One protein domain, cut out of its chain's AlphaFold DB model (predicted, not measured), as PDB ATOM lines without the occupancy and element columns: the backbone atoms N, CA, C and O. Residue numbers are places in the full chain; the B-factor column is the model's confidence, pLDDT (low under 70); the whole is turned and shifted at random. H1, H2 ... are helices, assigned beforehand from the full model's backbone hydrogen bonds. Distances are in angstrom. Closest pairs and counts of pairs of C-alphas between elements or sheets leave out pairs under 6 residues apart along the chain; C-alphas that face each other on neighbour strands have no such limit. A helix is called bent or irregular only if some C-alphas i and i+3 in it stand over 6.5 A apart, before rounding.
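This is residues 334 to 438 of the 887 residues of an uncharacterized protein of Aspergillus tubingensis (strain CBS 134.48) (UniProt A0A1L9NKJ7). One long helix, H4, runs along the domain, with H3 folded back beside it as a helical hairpin and short H2 packed on its first half. H6 packs on H3 and sticks out with residues 432 to 438, while little H1 and H5 sit at opposite ends. The printed part has 105 residues with six named helices, H1 to H6 in chain order, and no named strand: all helix. It is compact, with a radius of gyration of the C-alphas of 14.1 A, and spans 41 by 32 by 18 A.

Find C-alpha 391 at (37.965, -35.902, 32.149); from there H4 runs 34.3 A to residue 414. Before it come H1, residues 339 to 344, H2, residues 349 to 356, and H3, residues 367 to 383, 24.5 A long. After it come H5, residues 416 to 419, and H6, residues 422 to 438, 24.3 A long, ending at C-alpha 438 (29.000, -42.279, 49.108). H2 is irregular: C-alphas 350 and 353 are 7.1 A apart.

Start at the hub, H4, which touches four helices. Its residues 397 to 408 touch H3, closest at C-alphas 377 and 400, 5.2 A, opposite ways at a shallow tilt of 32 degrees, only just short of steep. Residues 392 to 400 touch H2, with C-alphas 350 and 392 closest at 4.7 A. H6 only just touches H4, with 3 pairs of C-alphas within 8 A, closest 408 and 424 at 6.9 A. H6 touches H3 with residues 423 to 430 alone, C-alphas 375 and 423 being closest at 5.1 A. H5 touches H4 only at the corner, closest at C-alphas 411 and 418, 6.5 A. H1 is close to but not clearly touching H2, C-alphas 341 and 349 being closest at 6.7 A. In H1, H3, H4 and H6 every O i to N i+4 pair is within hydrogen-bond range; in H2, 2 of 4 are, and H5 is too short for one.

The farthest C-alphas, Asn 337 and His 417, are 41.2 A apart. The printed part has no cut and no long link. Look for pLDDT under 70 at residue 387 and residues 435 to 438.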
ATOM      1  N   TYR A 334      28.086 -44.660  29.764       73.81
ATOM      2  CA  TYR A 334      28.800 -44.153  28.591       73.81
ATOM      3  C   TYR A 334      30.068 -44.975  28.296       73.81
ATOM      4  O   TYR A 334      30.839 -45.327  29.193       73.81
ATOM      5  N   VAL A 335      30.308 -45.248  27.013       71.69
ATOM      6  CA  VAL A 335      31.516 -45.913  26.516       71.69
ATOM      7  C   VAL A 335      32.122 -45.034  25.426       71.69
ATOM      8  O   VAL A 335      31.389 -44.651  24.520       71.69
ATOM      9  N   PRO A 336      33.439 -44.752  25.446       71.81
ATOM     10  CA  PRO A 336      34.109 -44.008  24.381       71.81
ATOM     11  C   PRO A 336      34.238 -44.864  23.110       71.81
ATOM     12  O   PRO A 336      35.286 -45.443  22.834       71.81
ATOM     13  N   ASN A 337      33.144 -44.975  22.359       74.31
ATOM     14  CA  ASN A 337      33.054 -45.654  21.063       74.31
ATOM     15  C   ASN A 337      32.707 -44.688  19.909       74.31
ATOM     16  O   ASN A 337      32.628 -45.125  18.765       74.31
ATOM     17  N   GLY A 338      32.469 -43.401  20.195       75.25
ATOM     18  CA  GLY A 338      32.037 -42.404  19.212       75.25
ATOM     19  C   GLY A 338      30.568 -42.515  18.786       75.25
ATOM     20  O   GLY A 338      30.112 -41.703  17.985       75.25
ATOM     21  N   GLY A 339      29.812 -43.499  19.286       81.56
ATOM     22  CA  GLY A 339      28.414 -43.731  18.911       81.56
ATOM     23  C   GLY A 339      27.487 -42.645  19.450       81.56
ATOM     24  O   GLY A 339      26.700 -42.071  18.700       81.56
ATOM     25  N   PHE A 340      27.633 -42.300  20.733       85.12
ATOM     26  CA  PHE A 340      26.894 -41.193  21.346       85.12
ATOM     27  C   PHE A 340      27.257 -39.844  20.702       85.12
ATOM     28  O   PHE A 340      26.373 -39.055  20.367       85.12
ATOM     29  N   GLU A 341      28.544 -39.606  20.435       87.12
ATOM     30  CA  GLU A 341      29.026 -38.421  19.723       87.12
ATOM     31  C   GLU A 341      28.461 -38.335  18.299       87.12
ATOM     32  O   GLU A 341      28.000 -37.266  17.907       87.12
ATOM     33  N   LYS A 342      28.433 -39.445  17.541       84.56
ATOM     34  CA  LYS A 342      27.847 -39.517  16.190       84.56
ATOM     35  C   LYS A 342      26.339 -39.253  16.216       84.56
ATOM     36  O   LYS A 342      25.841 -38.521  15.364       84.56
ATOM     37  N   PHE A 343      25.624 -39.812  17.195       86.44
ATOM     38  CA  PHE A 343      24.185 -39.605  17.378       86.44
ATOM     39  C   PHE A 343      23.859 -38.125  17.635       86.44
ATOM     40  O   PHE A 343      23.072 -37.523  16.901       86.44
ATOM     41  N   VAL A 344      24.515 -37.511  18.626       84.44
ATOM     42  CA  VAL A 344      24.274 -36.113  19.027       84.44
ATOM     43  C   VAL A 344      24.947 -35.091  18.089       84.44
ATOM     44  O   VAL A 344      24.499 -33.949  18.035       84.44
ATOM     45  N   GLN A 345      25.939 -35.502  17.288       85.06
ATOM     46  CA  GLN A 345      26.866 -34.653  16.513       85.06
ATOM     47  C   GLN A 345      27.787 -33.773  17.387       85.06
ATOM     48  O   GLN A 345      28.072 -32.617  17.070       85.06
ATOM     49  N   LEU A 346      28.298 -34.337  18.486       86.06
ATOM     50  CA  LEU A 346      29.282 -33.670  19.351       86.06
ATOM     51  C   LEU A 346      30.688 -33.725  18.743       86.06
ATOM     52  O   LEU A 346      31.137 -34.779  18.296       86.06
ATOM     53  N   LYS A 347      31.437 -32.617  18.822       84.06
ATOM     54  CA  LYS A 347      32.888 -32.619  18.535       84.06
ATOM     55  C   LYS A 347      33.703 -33.123  19.731       84.06
ATOM     56  O   LYS A 347      34.839 -33.558  19.564       84.06
ATOM     57  N   ASN A 348      33.140 -33.033  20.935       85.25
ATOM     58  CA  ASN A 348      33.687 -33.575  22.174       85.25
ATOM     59  C   ASN A 348      32.537 -33.826  23.163       85.25
ATOM     60  O   ASN A 348      31.645 -32.985  23.275       85.25
ATOM     61  N   ILE A 349      32.579 -34.926  23.921       86.62
ATOM     62  CA  ILE A 349      31.604 -35.227  24.982       86.62
ATOM     63  C   ILE A 349      31.461 -34.091  26.012       86.62
ATOM     64  O   ILE A 349      30.372 -33.892  26.539       86.62
ATOM     65  N   SER A 350      32.496 -33.268  26.239       86.06
ATOM     66  CA  SER A 350      32.414 -32.099  27.134       86.06
ATOM     67  C   SER A 350      31.471 -30.987  26.654       86.06
ATOM     68  O   SER A 350      31.250 -30.041  27.397       86.06
ATOM     69  N   GLN A 351      30.961 -31.067  25.420       86.94
ATOM     70  CA  GLN A 351      29.948 -30.162  24.862       86.94
ATOM     71  C   GLN A 351      28.523 -30.713  25.028       86.94
ATOM     72  O   GLN A 351      27.566 -30.071  24.606       86.94
ATOM     73  N   ALA A 352      28.359 -31.911  25.609       84.69
ATOM     74  CA  ALA A 352      27.055 -32.549  25.765       84.69
ATOM     75  C   ALA A 352      26.092 -31.689  26.590       84.69
ATOM     76  O   ALA A 352      24.940 -31.548  26.194       84.69
ATOM     77  N   GLY A 353      26.555 -31.067  27.683       80.88
ATOM     78  CA  GLY A 353      25.725 -30.151  28.466       80.88
ATOM     79  C   GLY A 353      25.266 -28.938  27.654       80.88
ATOM     80  O   GLY A 353      24.091 -28.605  27.678       80.88
ATOM     81  N   ASP A 354      26.163 -28.335  26.873       81.88
ATOM     82  CA  ASP A 354      25.891 -27.097  26.128       81.88
ATOM     83  C   ASP A 354      25.008 -27.306  24.875       81.88
ATOM     84  O   ASP A 354      24.539 -26.337  24.280       81.88
ATOM     85  N   ILE A 355      24.812 -28.562  24.447       83.94
ATOM     86  CA  ILE A 355      24.074 -28.947  23.227       83.94
ATOM     87  C   ILE A 355      22.787 -29.734  23.535       83.94
ATOM     88  O   ILE A 355      21.832 -29.661  22.762       83.94
ATOM     89  N   LEU A 356      22.741 -30.494  24.637       84.69
ATOM     90  CA  LEU A 356      21.588 -31.326  25.018       84.69
ATOM     91  C   LEU A 356      20.703 -30.706  26.103       84.69
ATOM     92  O   LEU A 356      19.640 -31.258  26.382       84.69
ATOM     93  N   LEU A 357      21.135 -29.619  26.740       85.56
ATOM     94  CA  LEU A 357      20.381 -28.935  27.787       85.56
ATOM     95  C   LEU A 357      20.044 -27.518  27.341       85.56
ATOM     96  O   LEU A 357      20.781 -26.876  26.590       85.56
ATOM     97  N   LEU A 358      18.914 -27.020  27.820       84.75
ATOM     98  CA  LEU A 358      18.483 -25.654  27.579       84.75
ATOM     99  C   LEU A 358      19.418 -24.666  28.312       84.75
ATOM    100  O   LEU A 358      19.908 -24.979  29.402       84.75
ATOM    101  N   PRO A 359      19.654 -23.451  27.782       80.19
ATOM    102  CA  PRO A 359      20.365 -22.383  28.491       80.19
ATOM    103  C   PRO A 359      19.861 -22.114  29.922       80.19
ATOM    104  O   PRO A 359      18.718 -22.419  30.279       80.19
ATOM    105  N   GLU A 360      20.715 -21.546  30.779       71.56
ATOM    106  CA  GLU A 360      20.333 -21.211  32.162       71.56
ATOM    107  C   GLU A 360      19.412 -19.982  32.246       71.56
ATOM    108  O   GLU A 360      18.527 -19.962  33.101       71.56
ATOM    109  N   ASP A 361      19.549 -19.033  31.311       72.38
ATOM    110  CA  ASP A 361      18.816 -17.753  31.257       72.38
ATOM    111  C   ASP A 361      17.334 -17.863  30.840       72.38
ATOM    112  O   ASP A 361      16.624 -16.860  30.773       72.38
ATOM    113  N   ILE A 362      16.848 -19.068  30.528       79.69
ATOM    114  CA  ILE A 362      15.449 -19.297  30.144       79.69
ATOM    115  C   ILE A 362      14.513 -19.038  31.333       79.69
ATOM    116  O   ILE A 362      14.809 -19.407  32.470       79.69
ATOM    117  N   GLN A 363      13.359 -18.422  31.065       78.31
ATOM    118  CA  GLN A 363      12.290 -18.261  32.049       78.31
ATOM    119  C   GLN A 363      11.502 -19.571  32.173       78.31
ATOM    120  O   GLN A 363      11.022 -20.122  31.183       78.31
ATOM    121  N   TRP A 364      11.378 -20.079  33.399       82.50
ATOM    122  CA  TRP A 364      10.770 -21.381  33.701       82.50
ATOM    123  C   TRP A 364       9.303 -21.231  34.106       82.50
ATOM    124  O   TRP A 364       8.868 -21.813  35.096       82.50
ATOM    125  N   ASP A 365       8.569 -20.423  33.342       81.81
ATOM    126  CA  ASP A 365       7.135 -20.152  33.519       81.81
ATOM    127  C   ASP A 365       6.276 -21.337  33.018       81.81
ATOM    128  O   ASP A 365       5.098 -21.466  33.343       81.81
ATOM    129  N   ASP A 366       6.885 -22.223  32.223       87.94
ATOM    130  CA  ASP A 366       6.302 -23.448  31.686       87.94
ATOM    131  C   ASP A 366       6.724 -24.671  32.520       87.94
ATOM    132  O   ASP A 366       7.842 -25.184  32.403       87.94
ATOM    133  N   GLU A 367       5.802 -25.169  33.348       92.12
ATOM    134  CA  GLU A 367       5.999 -26.370  34.169       92.12
ATOM    135  C   GLU A 367       6.347 -27.623  33.350       92.12
ATOM    136  O   GLU A 367       7.054 -28.502  33.842       92.12
ATOM    137  N   GLN A 368       5.830 -27.755  32.122       91.38
ATOM    138  CA  GLN A 368       6.076 -28.938  31.293       91.38
ATOM    139  C   GLN A 368       7.485 -28.912  30.710       91.38
ATOM    140  O   GLN A 368       8.135 -29.955  30.671       91.38
ATOM    141  N   LEU A 369       7.979 -27.730  30.337       91.19
ATOM    142  CA  LEU A 369       9.369 -27.535  29.927       91.19
ATOM    143  C   LEU A 369      10.337 -27.750  31.103       91.19
ATOM    144  O   LEU A 369      11.347 -28.435  30.952       91.19
ATOM    145  N   LEU A 370       9.996 -27.236  32.292       93.56
ATOM    146  CA  LEU A 370      10.757 -27.427  33.534       93.56
ATOM    147  C   LEU A 370      10.898 -28.910  33.916       93.56
ATOM    148  O   LEU A 370      11.989 -29.357  34.273       93.56
ATOM    149  N   LEU A 371       9.809 -29.677  33.824       94.69
ATOM    150  CA  LEU A 371       9.808 -31.110  34.125       94.69
ATOM    151  C   LEU A 371      10.521 -31.949  33.053       94.69
ATOM    152  O   LEU A 371      11.229 -32.889  33.415       94.69
ATOM    153  N   ALA A 372      10.392 -31.601  31.767       93.19
ATOM    154  CA  ALA A 372      11.113 -32.279  30.688       93.19
ATOM    155  C   ALA A 372      12.633 -32.070  30.804       93.19
ATOM    156  O   ALA A 372      13.399 -33.030  30.738       93.19
ATOM    157  N   GLU A 373      13.076 -30.836  31.070       93.44
ATOM    158  CA  GLU A 373      14.491 -30.521  31.290       93.44
ATOM    159  C   GLU A 373      15.045 -31.229  32.540       93.44
ATOM    160  O   GLU A 373      16.172 -31.734  32.527       93.44
ATOM    161  N   LEU A 374      14.260 -31.329  33.624       94.31
ATOM    162  CA  LEU A 374      14.654 -32.110  34.800       94.31
ATOM    163  C   LEU A 374      14.810 -33.596  34.451       94.31
ATOM    164  O   LEU A 374      15.791 -34.214  34.866       94.31
ATOM    165  N   ALA A 375      13.884 -34.169  33.676       91.12
ATOM    166  CA  ALA A 375      13.953 -35.562  33.242       91.12
ATOM    167  C   ALA A 375      15.182 -35.824  32.346       91.12
ATOM    168  O   ALA A 375      15.916 -36.788  32.575       91.12
ATOM    169  N   GLN A 376      15.451 -34.940  31.379       91.00
ATOM    170  CA  GLN A 376      16.576 -35.045  30.443       91.00
ATOM    171  C   GLN A 376      17.934 -34.844  31.128       91.00
ATOM    172  O   GLN A 376      18.851 -35.642  30.923       91.00
ATOM    173  N   SER A 377      18.063 -33.846  32.006       91.81
ATOM    174  CA  SER A 377      19.283 -33.662  32.802       91.81
ATOM    175  C   SER A 377      19.520 -34.836  33.760       91.81
ATOM    176  O   SER A 377      20.624 -35.373  33.781       91.81
ATOM    177  N   THR A 378      18.491 -35.320  34.464       89.19
ATOM    178  CA  THR A 378      18.554 -36.520  35.329       89.19
ATOM    179  C   THR A 378      19.032 -37.761  34.568       89.19
ATOM    180  O   THR A 378      19.920 -38.472  35.038       89.19
ATOM    181  N   LEU A 379      18.493 -37.998  33.367       85.88
ATOM    182  CA  LEU A 379      18.881 -39.102  32.484       85.88
ATOM    183  C   LEU A 379      20.351 -39.013  32.043       85.88
ATOM    184  O   LEU A 379      21.065 -40.017  32.055       85.88
ATOM    185  N   LEU A 380      20.825 -37.815  31.687       86.75
ATOM    186  CA  LEU A 380      22.215 -37.605  31.276       86.75
ATOM    187  C   LEU A 380      23.202 -37.765  32.438       86.75
ATOM    188  O   LEU A 380      24.262 -38.356  32.241       86.75
ATOM    189  N   VAL A 381      22.851 -37.338  33.658       85.44
ATOM    190  CA  VAL A 381      23.632 -37.680  34.865       85.44
ATOM    191  C   VAL A 381      23.657 -39.206  35.055       85.44
ATOM    192  O   VAL A 381      24.715 -39.752  35.356       85.44
ATOM    193  N   GLY A 382      22.537 -39.899  34.797       76.44
ATOM    194  CA  GLY A 382      22.415 -41.365  34.830       76.44
ATOM    195  C   GLY A 382      23.439 -42.102  33.968       76.44
ATOM    196  O   GLY A 382      24.045 -43.072  34.422       76.44
ATOM    197  N   PHE A 383      23.647 -41.606  32.749       79.62
ATOM    198  CA  PHE A 383      24.518 -42.194  31.729       79.62
ATOM    199  C   PHE A 383      26.001 -41.795  31.865       79.62
ATOM    200  O   PHE A 383      26.907 -42.587  31.572       79.62
ATOM    201  N   LEU A 384      26.268 -40.560  32.302       79.81
ATOM    202  CA  LEU A 384      27.606 -39.971  32.393       79.81
ATOM    203  C   LEU A 384      28.198 -40.197  33.791       79.81
ATOM    204  O   LEU A 384      28.018 -39.395  34.699       79.81
ATOM    205  N   SER A 385      28.936 -41.292  33.979       71.12
ATOM    206  CA  SER A 385      29.508 -41.633  35.291       71.12
ATOM    207  C   SER A 385      30.523 -40.595  35.802       71.12
ATOM    208  O   SER A 385      31.565 -40.365  35.188       71.12
ATOM    209  N   GLU A 386      30.271 -40.043  36.992       73.06
ATOM    210  CA  GLU A 386      31.190 -39.177  37.750       73.06
ATOM    211  C   GLU A 386      32.571 -39.823  37.975       73.06
ATOM    212  O   GLU A 386      33.601 -39.150  37.946       73.06
ATOM    213  N   GLN A 387      32.594 -41.144  38.175       67.38
ATOM    214  CA  GLN A 387      33.797 -41.945  38.407       67.38
ATOM    215  C   GLN A 387      34.440 -42.432  37.093       67.38
ATOM    216  O   GLN A 387      35.320 -43.293  37.118       67.38
ATOM    217  N   CYS A 388      34.025 -41.903  35.935       72.81
ATOM    218  CA  CYS A 388      34.696 -42.172  34.666       72.81
ATOM    219  C   CYS A 388      36.143 -41.652  34.699       72.81
ATOM    220  O   CYS A 388      36.418 -40.544  35.157       72.81
ATOM    221  N   SER A 389      37.081 -42.421  34.144       74.88
ATOM    222  CA  SER A 389      38.499 -42.044  34.031       74.88
ATOM    223  C   SER A 389      38.780 -40.948  32.991       74.88
ATOM    224  O   SER A 389      39.924 -40.531  32.828       74.88
ATOM    225  N   ILE A 390      37.751 -40.495  32.269       82.94
ATOM    226  CA  ILE A 390      37.851 -39.582  31.127       82.94
ATOM    227  C   ILE A 390      37.357 -38.209  31.569       82.94
ATOM    228  O   ILE A 390      36.178 -38.037  31.869       82.94
ATOM    229  N   GLU A 391      38.254 -37.225  31.588       86.56
ATOM    230  CA  GLU A 391      37.965 -35.902  32.149       86.56
ATOM    231  C   GLU A 391      36.794 -35.192  31.463       86.56
ATOM    232  O   GLU A 391      35.930 -34.627  32.129       86.56
ATOM    233  N   THR A 392      36.695 -35.285  30.138       87.56
ATOM    234  CA  THR A 392      35.602 -34.667  29.373       87.56
ATOM    235  C   THR A 392      34.227 -35.252  29.716       87.56
ATOM    236  O   THR A 392      33.239 -34.521  29.682       87.56
ATOM    237  N   VAL A 393      34.156 -36.524  30.134       86.50
ATOM    238  CA  VAL A 393      32.926 -37.155  30.654       86.50
ATOM    239  C   VAL A 393      32.590 -36.619  32.047       86.50
ATOM    240  O   VAL A 393      31.426 -36.351  32.330       86.50
ATOM    241  N   ARG A 394      33.596 -36.397  32.908       87.69
ATOM    242  CA  ARG A 394      33.392 -35.799  34.243       87.69
ATOM    243  C   ARG A 394      32.907 -34.350  34.156       87.69
ATOM    244  O   ARG A 394      32.039 -33.955  34.934       87.69
ATOM    245  N   ILE A 395      33.413 -33.584  33.186       89.25
ATOM    246  CA  ILE A 395      32.938 -32.229  32.865       89.25
ATOM    247  C   ILE A 395      31.465 -32.272  32.430       89.25
ATOM    248  O   ILE A 395      30.644 -31.571  33.022       89.25
ATOM    249  N   ALA A 396      31.117 -33.147  31.480       90.12
ATOM    250  CA  ALA A 396      29.746 -33.311  30.991       90.12
ATOM    251  C   ALA A 396      28.764 -33.744  32.098       90.12
ATOM    252  O   ALA A 396      27.698 -33.147  32.257       90.12
ATOM    253  N   HIS A 397      29.155 -34.714  32.933       89.75
ATOM    254  CA  HIS A 397      28.417 -35.080  34.146       89.75
ATOM    255  C   HIS A 397      28.226 -33.869  35.069       89.75
ATOM    256  O   HIS A 397      27.119 -33.626  35.537       89.75
ATOM    257  N   SER A 398      29.275 -33.071  35.313       89.94
ATOM    258  CA  SER A 398      29.198 -31.898  36.195       89.94
ATOM    259  C   SER A 398      28.244 -30.816  35.671       89.94
ATOM    260  O   SER A 398      27.534 -30.217  36.479       89.94
ATOM    261  N   GLN A 399      28.181 -30.587  34.352       90.81
ATOM    262  CA  GLN A 399      27.174 -29.716  33.725       90.81
ATOM    263  C   GLN A 399      25.753 -30.241  34.006       90.81
ATOM    264  O   GLN A 399      24.941 -29.543  34.616       90.81
ATOM    265  N   CYS A 400      25.472 -31.499  33.645       90.88
ATOM    266  CA  CYS A 400      24.144 -32.109  33.797       90.88
ATOM    267  C   CYS A 400      23.696 -32.195  35.271       90.88
ATOM    268  O   CYS A 400      22.529 -31.968  35.599       90.88
ATOM    269  N   PHE A 401      24.635 -32.470  36.181       90.62
ATOM    270  CA  PHE A 401      24.399 -32.567  37.621       90.62
ATOM    271  C   PHE A 401      24.033 -31.211  38.231       90.62
ATOM    272  O   PHE A 401      23.042 -31.115  38.951       90.62
ATOM    273  N   LYS A 402      24.770 -30.142  37.892       91.12
ATOM    274  CA  LYS A 402      24.432 -28.773  38.325       91.12
ATOM    275  C   LYS A 402      23.065 -28.344  37.797       91.12
ATOM    276  O   LYS A 402      22.276 -27.785  38.558       91.12
ATOM    277  N   LYS A 403      22.766 -28.650  36.528       91.81
ATOM    278  CA  LYS A 403      21.478 -28.334  35.901       91.81
ATOM    279  C   LYS A 403      20.317 -29.021  36.628       91.81
ATOM    280  O   LYS A 403      19.415 -28.329  37.090       91.81
ATOM    281  N   SER A 404      20.367 -30.345  36.800       92.62
ATOM    282  CA  SER A 404      19.303 -31.101  37.487       92.62
ATOM    283  C   SER A 404      19.091 -30.636  38.935       92.62
ATOM    284  O   SER A 404      17.957 -30.353  39.318       92.62
ATOM    285  N   HIS A 405      20.167 -30.427  39.706       92.06
ATOM    286  CA  HIS A 405      20.087 -29.854  41.058       92.06
ATOM    287  C   HIS A 405      19.454 -28.455  41.087       92.06
ATOM    288  O   HIS A 405      18.646 -28.166  41.971       92.06
ATOM    289  N   SER A 406      19.806 -27.580  40.140       92.50
ATOM    290  CA  SER A 406      19.255 -26.221  40.036       92.50
ATOM    291  C   SER A 406      17.747 -26.246  39.756       92.50
ATOM    292  O   SER A 406      16.974 -25.553  40.420       92.50
ATOM    293  N   LEU A 407      17.304 -27.116  38.841       94.06
ATOM    294  CA  LEU A 407      15.891 -27.297  38.490       94.06
ATOM    295  C   LEU A 407      15.085 -27.913  39.645       94.06
ATOM    296  O   LEU A 407      14.014 -27.406  39.976       94.06
ATOM    297  N   ALA A 408      15.611 -28.946  40.308       93.62
ATOM    298  CA  ALA A 408      14.971 -29.554  41.475       93.62
ATOM    299  C   ALA A 408      14.873 -28.573  42.659       93.62
ATOM    300  O   ALA A 408      13.817 -28.455  43.282       93.62
ATOM    301  N   SER A 409      15.930 -27.793  42.913       92.31
ATOM    302  CA  SER A 409      15.924 -26.720  43.921       92.31
ATOM    303  C   SER A 409      14.885 -25.644  43.596       92.31
ATOM    304  O   SER A 409      14.169 -25.185  44.486       92.31
ATOM    305  N   ARG A 410      14.747 -25.273  42.314       92.38
ATOM    306  CA  ARG A 410      13.711 -24.341  41.852       92.38
ATOM    307  C   ARG A 410      12.306 -24.895  42.082       92.38
ATOM    308  O   ARG A 410      11.459 -24.156  42.572       92.38
ATOM    309  N   ILE A 411      12.065 -26.173  41.790       93.81
ATOM    310  CA  ILE A 411      10.772 -26.830  42.034       93.81
ATOM    311  C   ILE A 411      10.382 -26.750  43.515       93.81
ATOM    312  O   ILE A 411       9.276 -26.318  43.816       93.81
ATOM    313  N   ILE A 412      11.293 -27.064  44.440       92.12
ATOM    314  CA  ILE A 412      11.016 -27.004  45.889       92.12
ATOM    315  C   ILE A 412      10.611 -25.589  46.339       92.12
ATOM    316  O   ILE A 412       9.737 -25.443  47.191       92.12
ATOM    317  N   VAL A 413      11.246 -24.551  45.784       91.62
ATOM    318  CA  VAL A 413      11.067 -23.153  46.219       91.62
ATOM    319  C   VAL A 413       9.910 -22.438  45.509       91.62
ATOM    320  O   VAL A 413       9.266 -21.590  46.120       91.62
ATOM    321  N   GLN A 414       9.656 -22.740  44.232       93.19
ATOM    322  CA  GLN A 414       8.715 -21.994  43.378       93.19
ATOM    323  C   GLN A 414       7.491 -22.809  42.945       93.19
ATOM    324  O   GLN A 414       6.429 -22.232  42.732       93.19
ATOM    325  N   TYR A 415       7.616 -24.136  42.844       93.56
ATOM    326  CA  TYR A 415       6.574 -25.026  42.319       93.56
ATOM    327  C   TYR A 415       6.372 -26.265  43.216       93.56
ATOM    328  O   TYR A 415       6.496 -27.399  42.742       93.56
ATOM    329  N   PRO A 416       6.087 -26.093  44.525       92.69
ATOM    330  CA  PRO A 416       6.102 -27.187  45.500       92.69
ATOM    331  C   PRO A 416       5.060 -28.283  45.224       92.69
ATOM    332  O   PRO A 416       5.224 -29.407  45.689       92.69
ATOM    333  N   HIS A 417       4.021 -28.018  44.430       92.12
ATOM    334  CA  HIS A 417       3.076 -29.033  43.947       92.12
ATOM    335  C   HIS A 417       3.700 -30.041  42.968       92.12
ATOM    336  O   HIS A 417       3.186 -31.151  42.832       92.12
ATOM    337  N   LEU A 418       4.820 -29.703  42.319       93.69
ATOM    338  CA  LEU A 418       5.513 -30.586  41.374       93.69
ATOM    339  C   LEU A 418       6.453 -31.601  42.052       93.69
ATOM    340  O   LEU A 418       6.964 -32.491  41.370       93.69
ATOM    341  N   ILE A 419       6.652 -31.543  43.378       92.12
ATOM    342  CA  ILE A 419       7.493 -32.520  44.108       92.12
ATOM    343  C   ILE A 419       6.909 -33.942  44.110       92.12
ATOM    344  O   ILE A 419       7.631 -34.901  44.375       92.12
ATOM    345  N   ASN A 420       5.611 -34.093  43.824       90.81
ATOM    346  CA  ASN A 420       4.978 -35.388  43.575       90.81
ATOM    347  C   ASN A 420       4.666 -35.539  42.077       90.81
ATOM    348  O   ASN A 420       3.512 -35.525  41.645       90.81
ATOM    349  N   THR A 421       5.726 -35.609  41.273       94.69
ATOM    350  CA  THR A 421       5.687 -35.924  39.837       94.69
ATOM    351  C   THR A 421       6.794 -36.924  39.516       94.69
ATOM    352  O   THR A 421       7.850 -36.912  40.153       94.69
ATOM    353  N   GLN A 422       6.582 -37.787  38.520       91.00
ATOM    354  CA  GLN A 422       7.551 -38.829  38.166       91.00
ATOM    355  C   GLN A 422       8.968 -38.287  37.867       91.00
ATOM    356  O   GLN A 422       9.918 -38.873  38.383       91.00
ATOM    357  N   PRO A 423       9.171 -37.165  37.139       93.12
ATOM    358  CA  PRO A 423      10.506 -36.596  36.922       93.12
ATOM    359  C   PRO A 423      11.226 -36.213  38.219       93.12
ATOM    360  O   PRO A 423      12.412 -36.503  38.374       93.12
ATOM    361  N   TYR A 424      10.508 -35.606  39.171       93.44
ATOM    362  CA  TYR A 424      11.080 -35.209  40.456       93.44
ATOM    363  C   TYR A 424      11.385 -36.422  41.347       93.44
ATOM    364  O   TYR A 424      12.447 -36.477  41.965       93.44
ATOM    365  N   LEU A 425      10.508 -37.432  41.377       90.56
ATOM    366  CA  LEU A 425      10.758 -38.677  42.115       90.56
ATOM    367  C   LEU A 425      11.933 -39.473  41.518       90.56
ATOM    368  O   LEU A 425      12.742 -40.012  42.270       90.56
ATOM    369  N   CYS A 426      12.084 -39.488  40.190       86.50
ATOM    370  CA  CYS A 426      13.250 -40.053  39.507       86.50
ATOM    371  C   CYS A 426      14.551 -39.324  39.884       86.50
ATOM    372  O   CYS A 426      15.545 -39.979  40.197       86.50
ATOM    373  N   TRP A 427      14.551 -37.986  39.909       89.88
ATOM    374  CA  TRP A 427      15.702 -37.200  40.369       89.88
ATOM    375  C   TRP A 427      16.037 -37.466  41.849       89.88
ATOM    376  O   TRP A 427      17.196 -37.681  42.205       89.88
ATOM    377  N   LEU A 428      15.025 -37.531  42.717       86.75
ATOM    378  CA  LEU A 428      15.213 -37.794  44.146       86.75
ATOM    379  C   LEU A 428      15.729 -39.219  44.418       86.75
ATOM    380  O   LEU A 428      16.556 -39.422  45.311       86.75
ATOM    381  N   LEU A 429      15.298 -40.207  43.627       80.94
ATOM    382  CA  LEU A 429      15.843 -41.565  43.664       80.94
ATOM    383  C   LEU A 429      17.317 -41.597  43.232       80.94
ATOM    384  O   LEU A 429      18.128 -42.242  43.896       80.94
ATOM    385  N   LEU A 430      17.669 -40.854  42.176       78.25
ATOM    386  CA  LEU A 430      19.052 -40.622  41.752       78.25
ATOM    387  C   LEU A 430      19.913 -40.162  42.939       78.25
ATOM    388  O   LEU A 430      20.911 -40.812  43.265       78.25
ATOM    389  N   GLU A 431      19.527 -39.083  43.618       79.75
ATOM    390  CA  GLU A 431      20.338 -38.533  44.712       79.75
ATOM    391  C   GLU A 431      20.372 -39.453  45.941       79.75
ATOM    392  O   GLU A 431      21.413 -39.589  46.589       79.75
ATOM    393  N   SER A 432      19.288 -40.189  46.204       74.00
ATOM    394  CA  SER A 432      19.269 -41.250  47.220       74.00
ATOM    395  C   SER A 432      20.305 -42.340  46.904       74.00
ATOM    396  O   SER A 432      21.089 -42.725  47.773       74.00
ATOM    397  N   MET A 433      20.391 -42.788  45.646       70.12
ATOM    398  CA  MET A 433      21.375 -43.780  45.192       70.12
ATOM    399  C   MET A 433      22.819 -43.247  45.200       70.12
ATOM    400  O   MET A 433      23.742 -43.999  45.536       70.12
ATOM    401  N   ARG A 434      23.039 -41.959  44.893       70.94
ATOM    402  CA  ARG A 434      24.349 -41.295  45.048       70.94
ATOM    403  C   ARG A 434      24.780 -41.250  46.516       70.94
ATOM    404  O   ARG A 434      25.900 -41.650  46.829       70.94
ATOM    405  N   SER A 435      23.884 -40.847  47.417       64.62
ATOM    406  CA  SER A 435      24.139 -40.771  48.863       64.62
ATOM    407  C   SER A 435      24.448 -42.149  49.473       64.62
ATOM    408  O   SER A 435      25.468 -42.323  50.147       64.62
ATOM    409  N   LEU A 436      23.655 -43.173  49.125       61.34
ATOM    410  CA  LEU A 436      23.915 -44.575  49.481       61.34
ATOM    411  C   LEU A 436      25.295 -45.057  48.997       61.34
ATOM    412  O   LEU A 436      25.985 -45.764  49.727       61.34
ATOM    413  N   SER A 437      25.721 -44.645  47.798       57.62
ATOM    414  CA  SER A 437      27.025 -45.017  47.223       57.62
ATOM    415  C   SER A 437      28.210 -44.265  47.854       57.62
ATOM    416  O   SER A 437      29.327 -44.782  47.861       57.62
ATOM    417  N   ALA A 438      27.987 -43.065  48.400       51.28
ATOM    418  CA  ALA A 438      29.000 -42.279  49.108       51.28
ATOM    419  C   ALA A 438      29.205 -42.728  50.571       51.28
ATOM    420  O   ALA A 438      30.279 -42.512  51.145       51.28
TER     421      ALA A 438